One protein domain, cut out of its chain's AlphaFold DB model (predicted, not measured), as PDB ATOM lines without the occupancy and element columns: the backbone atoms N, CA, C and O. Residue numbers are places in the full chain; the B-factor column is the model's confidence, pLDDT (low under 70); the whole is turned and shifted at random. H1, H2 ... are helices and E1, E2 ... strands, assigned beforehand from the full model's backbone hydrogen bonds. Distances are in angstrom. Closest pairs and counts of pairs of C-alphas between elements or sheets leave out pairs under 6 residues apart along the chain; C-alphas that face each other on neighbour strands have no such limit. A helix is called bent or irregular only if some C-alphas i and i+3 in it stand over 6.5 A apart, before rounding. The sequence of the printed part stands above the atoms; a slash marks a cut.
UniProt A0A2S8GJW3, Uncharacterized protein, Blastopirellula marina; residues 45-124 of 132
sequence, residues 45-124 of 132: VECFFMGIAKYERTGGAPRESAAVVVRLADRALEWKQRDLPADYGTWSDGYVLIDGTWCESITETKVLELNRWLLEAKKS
ATOM      1  N   VAL A  45     181.136 189.702 165.357       96.75
ATOM      2  CA  VAL A  45     180.630 190.421 166.539       96.75
ATOM      3  C   VAL A  45     179.787 191.612 166.095       96.75
ATOM      4  O   VAL A  45     180.285 192.489 165.397       96.75
ATOM      5  N   GLU A  46     178.520 191.696 166.495       96.69
ATOM      6  CA  GLU A  46     177.642 192.822 166.145       96.69
ATOM      7  C   GLU A  46     177.723 193.956 167.159       96.69
ATOM      8  O   GLU A  46     177.892 195.109 166.759       96.69
ATOM      9  N   CYS A  47     177.619 193.628 168.448       96.06
ATOM     10  CA  CYS A  47     177.575 194.595 169.540       96.06
ATOM     11  C   CYS A  47     177.655 193.917 170.915       96.06
ATOM     12  O   CYS A  47     177.600 192.690 171.040       96.06
ATOM     13  N   PHE A  48     177.774 194.754 171.946       95.88
ATOM     14  CA  PHE A  48     177.772 194.363 173.352       95.88
ATOM     15  C   PHE A  48     176.595 195.004 174.090       95.88
ATOM     16  O   PHE A  48     176.305 196.184 173.889       95.88
ATOM     17  N   PHE A  49     175.969 194.263 174.998       94.50
ATOM     18  CA  PHE A  49     174.909 194.754 175.877       94.50
ATOM     19  C   PHE A  49     175.202 194.412 177.332       94.50
ATOM     20  O   PHE A  49     175.965 193.491 177.628       94.50
ATOM     21  N   MET A  50     174.555 195.133 178.242       92.88
ATOM     22  CA  MET A  50     174.459 194.704 179.629       92.88
ATOM     23  C   MET A  50     173.288 193.731 179.770       92.88
ATOM     24  O   MET A  50     172.197 193.983 179.263       92.88
ATOM     25  N   GLY A  51     173.526 192.625 180.462       91.06
ATOM     26  CA  GLY A  51     172.509 191.650 180.825       91.06
ATOM     27  C   GLY A  51     172.580 191.300 182.304       91.06
ATOM     28  O   GLY A  51     173.343 191.893 183.070       91.06
ATOM     29  N   ILE A  52     171.791 190.302 182.688       89.56
ATOM     30  CA  ILE A  52     171.799 189.720 184.027       89.56
ATOM     31  C   ILE A  52     172.110 188.234 183.875       89.56
ATOM     32  O   ILE A  52     171.383 187.523 183.182       89.56
ATOM     33  N   ALA A  53     173.185 187.771 184.512       86.94
ATOM     34  CA  ALA A  53     173.436 186.348 184.683       86.94
ATOM     35  C   ALA A  53     172.660 185.865 185.908       86.94
ATOM     36  O   ALA A  53     172.650 186.526 186.950       86.94
ATOM     37  N   LYS A  54     172.005 184.712 185.776       81.75
ATOM     38  CA  LYS A  54     171.354 184.020 186.886       81.75
ATOM     39  C   LYS A  54     172.038 182.680 187.055       81.75
ATOM     40  O   LYS A  54     172.096 181.917 186.093       81.75
ATOM     41  N   TYR A  55     172.526 182.392 188.255       72.94
ATOM     42  CA  TYR A  55     173.055 181.075 188.574       72.94
ATOM     43  C   TYR A  55     172.338 180.479 189.778       72.94
ATOM     44  O   TYR A  55     172.113 181.124 190.807       72.94
ATOM     45  N   GLU A  56     172.006 179.204 189.633       64.00
ATOM     46  CA  GLU A  56     171.571 178.344 190.718       64.00
ATOM     47  C   GLU A  56     172.766 177.479 191.098       64.00
ATOM     48  O   GLU A  56     173.027 176.437 190.499       64.00
ATOM     49  N   ARG A  57     173.546 177.923 192.089       58.53
ATOM     50  CA  ARG A  57     174.563 177.034 192.651       58.53
ATOM     51  C   ARG A  57     173.829 175.875 193.316       58.53
ATOM     52  O   ARG A  57     172.930 176.120 194.119       58.53
ATOM     53  N   THR A  58     174.206 174.631 193.025       59.44
ATOM     54  CA  THR A  58     173.586 173.451 193.646       59.44
ATOM     55  C   THR A  58     173.561 173.605 195.174       59.44
ATOM     56  O   THR A  58     174.610 173.732 195.809       59.44
ATOM     57  N   GLY A  59     172.358 173.652 195.761       64.94
ATOM     58  CA  GLY A  59     172.141 173.825 197.206       64.94
ATOM     59  C   GLY A  59     172.249 175.262 197.746       64.94
ATOM     60  O   GLY A  59     172.293 175.438 198.961       64.94
ATOM     61  N   GLY A  60     172.316 176.282 196.886       66.38
ATOM     62  CA  GLY A  60     172.349 177.701 197.258       66.38
ATOM     63  C   GLY A  60     171.103 178.477 196.821       66.38
ATOM     64  O   GLY A  60     170.294 177.991 196.036       66.38
ATOM     65  N   ALA A  61     170.956 179.707 197.325       72.44
ATOM     66  CA  ALA A  61     169.926 180.626 196.844       72.44
ATOM     67  C   ALA A  61     170.272 181.127 195.426       72.44
ATOM     68  O   ALA A  61     171.456 181.365 195.157       72.44
ATOM     69  N   PRO A  62     169.271 181.330 194.547       71.44
ATOM     70  CA  PRO A  62     169.480 181.967 193.254       71.44
ATOM     71  C   PRO A  62     170.167 183.313 193.441       71.44
ATOM     72  O   PRO A  62     169.782 184.104 194.308       71.44
ATOM     73  N   ARG A  63     171.189 183.575 192.632       78.06
ATOM     74  CA  ARG A  63     171.885 184.854 192.649       78.06
ATOM     75  C   ARG A  63     171.929 185.443 191.253       78.06
ATOM     76  O   ARG A  63     172.091 184.736 190.262       78.06
ATOM     77  N   GLU A  64     171.763 186.756 191.221       86.19
ATOM     78  CA  GLU A  64     171.855 187.560 190.015       86.19
ATOM     79  C   GLU A  64     173.140 188.386 190.052       86.19
ATOM     80  O   GLU A  64     173.568 188.872 191.108       86.19
ATOM     81  N   SER A  65     173.765 188.540 188.892       87.50
ATOM     82  CA  SER A  65     174.917 189.411 188.688       87.50
ATOM     83  C   SER A  65     174.790 190.148 187.360       87.50
ATOM     84  O   SER A  65     174.116 189.697 186.433       87.50
ATOM     85  N   ALA A  66     175.442 191.307 187.259       90.31
ATOM     86  CA  ALA A  66     175.593 191.978 185.976       90.31
ATOM     87  C   ALA A  66     176.396 191.087 185.019       90.31
ATOM     88  O   ALA A  66     177.370 190.453 185.427       90.31
ATOM     89  N   ALA A  67     176.010 191.072 183.749       91.00
ATOM     90  CA  ALA A  67     176.664 190.302 182.702       91.00
ATOM     91  C   ALA A  67     176.958 191.175 181.481       91.00
ATOM     92  O   ALA A  67     176.236 192.136 181.204       91.00
ATOM     93  N   VAL A  68     177.994 190.814 180.723       92.44
ATOM     94  CA  VAL A  68     178.153 191.299 179.345       92.44
ATOM     95  C   VAL A  68     177.517 190.283 178.422       92.44
ATOM     96  O   VAL A  68     177.809 189.094 178.512       92.44
ATOM     97  N   VAL A  69     176.681 190.758 177.512       94.25
ATOM     98  CA  VAL A  69     176.135 189.956 176.424       94.25
ATOM     99  C   VAL A  69     176.809 190.388 175.134       94.25
ATOM    100  O   VAL A  69     176.720 191.549 174.743       94.25
ATOM    101  N   VAL A  70     177.481 189.458 174.468       96.06
ATOM    102  CA  VAL A  70     178.006 189.630 173.113       96.06
ATOM    103  C   VAL A  70     176.960 189.104 172.146       96.06
ATOM    104  O   VAL A  70     176.563 187.943 172.245       96.06
ATOM    105  N   ARG A  71     176.525 189.937 171.203       97.75
ATOM    106  CA  ARG A  71     175.682 189.490 170.094       97.75
ATOM    107  C   ARG A  71     176.543 189.237 168.871       97.75
ATOM    108  O   ARG A  71     177.351 190.081 168.480       97.75
ATOM    109  N   LEU A  72     176.350 188.070 168.279       97.81
ATOM    110  CA  LEU A  72     177.029 187.624 167.079       97.81
ATOM    111  C   LEU A  72     176.081 187.688 165.887       97.81
ATOM    112  O   LEU A  72     174.876 187.483 166.022       97.81
ATOM    113  N   ALA A  73     176.642 187.976 164.720       96.69
ATOM    114  CA  ALA A  73     175.895 188.149 163.492       96.69
ATOM    115  C   ALA A  73     175.176 186.862 163.105       96.69
ATOM    116  O   ALA A  73     175.743 185.774 163.194       96.69
ATOM    117  N   ASP A  74     173.959 186.985 162.579       94.94
ATOM    118  CA  ASP A  74     173.169 185.813 162.183       94.94
ATOM    119  C   ASP A  74     173.868 184.961 161.119       94.94
ATOM    120  O   ASP A  74     173.768 183.736 161.130       94.94
ATOM    121  N   ARG A  75     174.665 185.601 160.255       95.25
ATOM    122  CA  ARG A  75     175.497 184.929 159.245       95.25
ATOM    123  C   ARG A  75     176.664 184.120 159.826       95.25
ATOM    124  O   ARG A  75     177.244 183.308 159.112       95.25
ATOM    125  N   ALA A  76     177.046 184.342 161.085       95.44
ATOM    126  CA  ALA A  76     178.168 183.675 161.743       95.44
ATOM    127  C   ALA A  76     177.741 182.311 162.319       95.44
ATOM    128  O   ALA A  76     177.833 182.065 163.521       95.44
ATOM    129  N   LEU A  77     177.251 181.420 161.449       94.44
ATOM    130  CA  LEU A  77     176.625 180.145 161.828       94.44
ATOM    131  C   LEU A  77     177.535 179.258 162.696       94.44
ATOM    132  O   LEU A  77     177.076 178.650 163.660       94.44
ATOM    133  N   GLU A  78     178.838 179.244 162.414       94.56
ATOM    134  CA  GLU A  78     179.852 178.486 163.170       94.56
ATOM    135  C   GLU A  78     180.065 178.988 164.617       94.56
ATOM    136  O   GLU A  78     180.711 178.326 165.436       94.56
ATOM    137  N   TRP A  79     179.521 180.165 164.933       95.12
ATOM    138  CA  TRP A  79     179.590 180.811 166.239       95.12
ATOM    139  C   TRP A  79     178.228 180.879 166.937       95.12
ATOM    140  O   TRP A  79     178.110 181.535 167.966       95.12
ATOM    141  N   LYS A  80     177.186 180.212 166.427       94.38
ATOM    142  CA  LYS A  80     175.859 180.247 167.060       94.38
ATOM    143  C   LYS A  80     175.799 179.488 168.391       94.38
ATOM    144  O   LYS A  80     175.059 179.905 169.274       94.38
ATOM    145  N   GLN A  81     176.597 178.434 168.563       94.88
ATOM    146  CA  GLN A  81     176.577 177.576 169.751       94.88
ATOM    147  C   GLN A  81     177.998 177.181 170.160       94.88
ATOM    148  O   GLN A  81     178.796 176.796 169.302       94.88
ATOM    149  N   ARG A  82     178.298 177.225 171.462       92.81
ATOM    150  CA  ARG A  82     179.495 176.623 172.070       92.81
ATOM    151  C   ARG A  82     179.168 176.132 173.472       92.81
ATOM    152  O   ARG A  82     178.308 176.695 174.141       92.81
ATOM    153  N   ASP A  83     179.899 175.126 173.924       89.56
ATOM    154  CA  ASP A  83     179.809 174.689 175.310       89.56
ATOM    155  C   ASP A  83     180.652 175.609 176.189       89.56
ATOM    156  O   ASP A  83     181.845 175.817 175.942       89.56
ATOM    157  N   LEU A  84     180.005 176.162 177.211       84.75
ATOM    158  CA  LEU A  84     180.627 176.916 178.290       84.75
ATOM    159  C   LEU A  84     180.230 176.264 179.614       84.75
ATOM    160  O   LEU A  84     179.073 175.855 179.759       84.75
ATOM    161  N   PRO A  85     181.136 176.178 180.601       81.38
ATOM    162  CA  PRO A  85     180.721 175.783 181.936       81.38
ATOM    163  C   PRO A  85     179.723 176.815 182.481       81.38
ATOM    164  O   PRO A  85     179.975 178.021 182.416       81.38
ATOM    165  N   ALA A  86     178.602 176.329 183.022       79.88
ATOM    166  CA  ALA A  86     177.453 177.155 183.408       79.88
ATOM    167  C   ALA A  86     177.794 178.256 184.428       79.88
ATOM    168  O   ALA A  86     177.157 179.305 184.438       79.88
ATOM    169  N   ASP A  87     178.841 178.050 185.230       80.44
ATOM    170  CA  ASP A  87     179.320 179.007 186.232       80.44
ATOM    171  C   ASP A  87     179.884 180.310 185.631       80.44
ATOM    172  O   ASP A  87     180.110 181.275 186.361       80.44
ATOM    173  N   TYR A  88     180.144 180.359 184.317       83.25
ATOM    174  CA  TYR A  88     180.777 181.512 183.660       83.25
ATOM    175  C   TYR A  88     179.874 182.230 182.664       83.25
ATOM    176  O   TYR A  88     180.212 183.334 182.223       83.25
ATOM    177  N   GLY A  89     178.750 181.617 182.297       87.38
ATOM    178  CA  GLY A  89     177.849 182.158 181.298       87.38
ATOM    179  C   GLY A  89     177.222 181.104 180.399       87.38
ATOM    180  O   GLY A  89     177.276 179.904 180.663       87.38
ATOM    181  N   THR A  90     176.624 181.575 179.311       91.44
ATOM    182  CA  THR A  90     175.947 180.735 178.320       91.44
ATOM    183  C   THR A  90     176.288 181.196 176.913       91.44
ATOM    184  O   THR A  90     176.570 182.371 176.674       91.44
ATOM    185  N   TRP A  91     176.276 180.261 175.967       94.38
ATOM    186  CA  TRP A  91     176.468 180.562 174.556       94.38
ATOM    187  C   TRP A  91     175.435 179.814 173.731       94.38
ATOM    188  O   TRP A  91     175.534 178.605 173.537       94.38
ATOM    189  N   SER A  92     174.447 180.544 173.228       94.88
ATOM    190  CA  SER A  92     173.370 179.965 172.429       94.88
ATOM    191  C   SER A  92     172.777 180.982 171.472       94.88
ATOM    192  O   SER A  92     172.632 182.152 171.820       94.88
ATOM    193  N   ASP A  93     172.407 180.522 170.281       95.56
ATOM    194  CA  ASP A  93     171.797 181.333 169.222       95.56
ATOM    195  C   ASP A  93     172.572 182.629 168.885       95.56
ATOM    196  O   ASP A  93     172.019 183.668 168.531       95.56
ATOM    197  N   GLY A  94     173.902 182.583 168.985       95.56
ATOM    198  CA  GLY A  94     174.764 183.740 168.718       95.56
ATOM    199  C   GLY A  94     174.752 184.797 169.821       95.56
ATOM    200  O   GLY A  94     175.302 185.877 169.626       95.56
ATOM    201  N   TYR A  95     174.174 184.498 170.980       96.12
ATOM    202  CA  TYR A  95     174.336 185.294 172.187       96.12
ATOM    203  C   TYR A  95     175.347 184.615 173.098       96.12
ATOM    204  O   TYR A  95     175.176 183.455 173.474       96.12
ATOM    205  N   VAL A  96     176.394 185.352 173.461       94.38
ATOM    206  CA  VAL A  96     177.368 184.936 174.472       94.38
ATOM    207  C   VAL A  96     177.145 185.786 175.707       94.38
ATOM    208  O   VAL A  96     177.486 186.966 175.722       94.38
ATOM    209  N   LEU A  97     176.545 185.206 176.734       92.69
ATOM    210  CA  LEU A  97     176.371 185.843 178.028       92.69
ATOM    211  C   LEU A  97     177.564 185.480 178.907       92.69
ATOM    212  O   LEU A  97     177.891 184.306 179.038       92.69
ATOM    213  N   ILE A  98     178.211 186.481 179.499       89.75
ATOM    214  CA  ILE A  98     179.408 186.321 180.326       89.75
ATOM    215  C   ILE A  98     179.138 186.930 181.700       89.75
ATOM    216  O   ILE A  98     178.863 188.128 181.806       89.75
ATOM    217  N   ASP A  99     179.237 186.117 182.750       87.94
ATOM    218  CA  ASP A  99     178.984 186.543 184.128       87.94
ATOM    219  C   ASP A  99     180.047 187.555 184.606       87.94
ATOM    220  O   ASP A  99     181.261 187.326 184.524       87.94
ATOM    221  N   GLY A 100     179.601 188.700 185.129       84.75
ATOM    222  CA  GLY A 100     180.474 189.752 185.647       84.75
ATOM    223  C   GLY A 100     181.170 189.413 186.964       84.75
ATOM    224  O   GLY A 100     182.173 190.039 187.294       84.75
ATOM    225  N   THR A 101     180.703 188.405 187.706       81.75
ATOM    226  CA  THR A 101     181.432 187.859 188.866       81.75
ATOM    227  C   THR A 101     182.691 187.107 188.447       81.75
ATOM    228  O   THR A 101     183.635 187.004 189.233       81.75
ATOM    229  N   TRP A 102     182.732 186.618 187.203       75.69
ATOM    230  CA  TRP A 102     183.913 185.992 186.635       75.69
ATOM    231  C   TRP A 102     184.886 187.034 186.101       75.69
ATOM    232  O   TRP A 102     186.040 187.020 186.514       75.69
ATOM    233  N   CYS A 103     184.461 187.919 185.196       69.44
ATOM    234  CA  CYS A 103     185.358 188.834 184.483       69.44
ATOM    235  C   CYS A 103     185.942 189.950 185.364       69.44
ATOM    236  O   CYS A 103     186.870 189.748 186.142       69.44
ATOM    237  N   GLU A 104     185.437 191.147 185.156       70.44
ATOM    238  CA  GLU A 104     185.722 192.391 185.847       70.44
ATOM    239  C   GLU A 104     184.348 192.996 186.153       70.44
ATOM    240  O   GLU A 104     183.363 192.587 185.532       70.44
ATOM    241  N   SER A 105     184.237 193.935 187.093       71.62
ATOM    242  CA  SER A 105     182.938 194.557 187.374       71.62
ATOM    243  C   SER A 105     182.345 195.141 186.092       71.62
ATOM    244  O   SER A 105     182.874 196.101 185.530       71.62
ATOM    245  N   ILE A 106     181.249 194.546 185.627       81.19
ATOM    246  CA  ILE A 106     180.581 194.967 184.402       81.19
ATOM    247  C   ILE A 106     179.739 196.192 184.719       81.19
ATOM    248  O   ILE A 106     178.737 196.117 185.428       81.19
ATOM    249  N   THR A 107     180.177 197.332 184.196       85.50
ATOM    250  CA  THR A 107     179.501 198.623 184.329       85.50
ATOM    251  C   THR A 107     178.966 199.081 182.980       85.50
ATOM    252  O   THR A 107     179.398 198.617 181.922       85.50
ATOM    253  N   GLU A 108     178.033 200.029 183.001       88.25
ATOM    254  CA  GLU A 108     177.504 200.636 181.779       88.25
ATOM    255  C   GLU A 108     178.627 201.305 180.974       88.25
ATOM    256  O   GLU A 108     178.726 201.130 179.761       88.25
ATOM    257  N   THR A 109     179.547 201.980 181.672       89.75
ATOM    258  CA  THR A 109     180.750 202.578 181.085       89.75
ATOM    259  C   THR A 109     181.581 201.546 180.327       89.75
ATOM    260  O   THR A 109     181.971 201.804 179.191       89.75
ATOM    261  N   LYS A 110     181.785 200.351 180.895       86.94
ATOM    262  CA  LYS A 110     182.548 199.282 180.241       86.94
ATOM    263  C   LYS A 110     181.875 198.797 178.955       86.94
ATOM    264  O   LYS A 110     182.542 198.621 177.940       86.94
ATOM    265  N   VAL A 111     180.554 198.609 178.963       91.50
ATOM    266  CA  VAL A 111     179.802 198.202 177.759       91.50
ATOM    267  C   VAL A 111     179.855 199.289 176.679       91.50
ATOM    268  O   VAL A 111     179.994 198.985 175.491       91.50
ATOM    269  N   LEU A 112     179.803 200.564 177.072       93.25
ATOM    270  CA  LEU A 112     179.955 201.688 176.149       93.25
ATOM    271  C   LEU A 112     181.356 201.728 175.523       93.25
ATOM    272  O   LEU A 112     181.484 201.937 174.317       93.25
ATOM    273  N   GLU A 113     182.403 201.503 176.319       90.94
ATOM    274  CA  GLU A 113     183.787 201.400 175.844       90.94
ATOM    275  C   GLU A 113     183.966 200.257 174.843       90.94
ATOM    276  O   GLU A 113     184.554 200.471 173.782       90.94
ATOM    277  N   LEU A 114     183.401 199.078 175.127       91.25
ATOM    278  CA  LEU A 114     183.433 197.928 174.220       91.25
ATOM    279  C   LEU A 114     182.769 198.244 172.875       91.25
ATOM    280  O   LEU A 114     183.342 197.974 171.820       91.25
ATOM    281  N   ASN A 115     181.587 198.863 172.883       94.94
ATOM    282  CA  ASN A 115     180.910 199.231 171.640       94.94
ATOM    283  C   ASN A 115     181.653 200.330 170.867       94.94
ATOM    284  O   ASN A 115     181.746 200.254 169.643       94.94
ATOM    285  N   ARG A 116     182.226 201.330 171.553       93.69
ATOM    286  CA  ARG A 116     183.080 202.341 170.905       93.69
ATOM    287  C   ARG A 116     184.281 201.690 170.235       93.69
ATOM    288  O   ARG A 116     184.542 201.962 169.068       93.69
ATOM    289  N   TRP A 117     184.973 200.806 170.950       91.19
ATOM    290  CA  TRP A 117     186.091 200.058 170.395       91.19
ATOM    291  C   TRP A 117     185.672 199.251 169.154       91.19
ATOM    292  O   TRP A 117     186.340 199.344 168.125       91.19
ATOM    293  N   LEU A 118     184.555 198.521 169.215       93.56
ATOM    294  CA  LEU A 118     184.054 197.718 168.097       93.56
ATOM    295  C   LEU A 118     183.794 198.570 166.848       93.56
ATOM    296  O   LEU A 118     184.173 198.184 165.742       93.56
ATOM    297  N   LEU A 119     183.168 199.735 167.025       92.75
ATOM    298  CA  LEU A 119     182.908 200.673 165.934       92.75
ATOM    299  C   LEU A 119     184.211 201.172 165.304       92.75
ATOM    300  O   LEU A 119     184.340 201.152 164.081       92.75
ATOM    301  N   GLU A 120     185.182 201.584 166.117       91.50
ATOM    302  CA  GLU A 120     186.476 202.052 165.613       91.50
ATOM    303  C   GLU A 120     187.255 200.943 164.897       91.50
ATOM    304  O   GLU A 120     187.808 201.163 163.817       91.50
ATOM    305  N   ALA A 121     187.239 199.724 165.437       88.31
ATOM    306  CA  ALA A 121     187.894 198.575 164.824       88.31
ATOM    307  C   ALA A 121     187.267 198.207 163.465       88.31
ATOM    308  O   ALA A 121     187.987 197.875 162.526       88.31
ATOM    309  N   LYS A 122     185.942 198.348 163.317       86.75
ATOM    310  CA  LYS A 122     185.235 198.094 162.051       86.75
ATOM    311  C   LYS A 122     185.399 199.196 161.001       86.75
ATOM    312  O   LYS A 122     185.305 198.901 159.814       86.75
ATOM    313  N   LYS A 123     185.653 200.448 161.401       86.25
ATOM    314  CA  LYS A 123     185.909 201.566 160.466       86.25
ATOM    315  C   LYS A 123     187.251 201.449 159.742       86.25
ATOM    316  O   LYS A 123     187.391 201.972 158.643       86.25
ATOM    317  N   SER A 124     188.233 200.792 160.359       69.62
ATOM    318  CA  SER A 124     189.581 200.600 159.808       69.62
ATOM    319  C   SER A 124     189.873 199.112 159.599       69.62
ATOM    320  O   SER A 124     190.702 198.551 160.325       69.62
TER     321      SER A 124
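This is residues 45 to 124 of the 132 residues of an uncharacterized protein of Blastopirellula marina (UniProt A0A2S8GJW3). A long, bent hairpin of two strands, E1 and E2, is widened on the E2 side by the shorter hairpin E3 and E4 into one antiparallel sheet, with the single helix H1 packed on one face over E1. A long loop, residues 73 to 88, runs from the end of E2 round to the E3 edge, and the tip of the long hairpin and the end of H1 mark the two ends of the longest axis. The printed part has 80 residues, with one named helix and four named strands in the chain order E1 E2 E3 E4 H1; the sheet's order is E1 - E2 - E4 - E3, and the class is mixed, helices and strands. The whole is flat, 49 by 30 by 13 A, and only just compact, close to loose, with a radius of gyration of the C-alphas of 13.7 A.

In the sheet, E1, residues 45 to 55, and E2, residues 63 to 72, form a hairpin, antiparallel at 158 degrees; N 51 and O 67 are 2.9 A apart, within hydrogen-bond range. E1 bends by 70 degrees at residue 50, and E2 bends by 60 degrees at residue 66. E4, residues 95 to 99, is the antiparallel neighbour of E2 at 147 degrees, with N 70 and O 96 within hydrogen-bond range at 2.8 A. E3, residues 89 to 92, forms a hairpin with E4, antiparallel at 175 degrees, with N 97 and O 90 within hydrogen-bond range at 2.8 A. E1 and E3 are the edge strands, and the sheet is twisted, its C-alphas lying up to 4.4 A off the best plane. H1, residues 108 to 123, is on the sheet, over E1, at a height over the sheet of 8.3 A, in two layers, a helix on one face of a sheet. It runs along the strands, at 24 degrees to E1 on the local plane. The closest C-alphas of E1 and H1 are those of Phe 48 and Asn 115, 6.0 A apart. In H1 every O i to N i+4 pair is within hydrogen-bond range.

E1 begins at C-alpha 45, (180.630, 190.421, 166.539), and measures 25.1 A from first to last C-alpha; E2 measures 26.2 A. E3 measures 10.2 A and E4 12.9 A. H1 measures 22.9 A and ends at C-alpha 123, (185.909, 201.566, 160.466).

The two C-alphas farthest apart, those of Gly 59 and Ser 124, are 49.2 A from each other. The printed part has no cut. The link from E2 to E3, 16 residues, is long. The mean pLDDT of the printed part is 87.2, and residues 56 to 60, 103 and 124 are under 70.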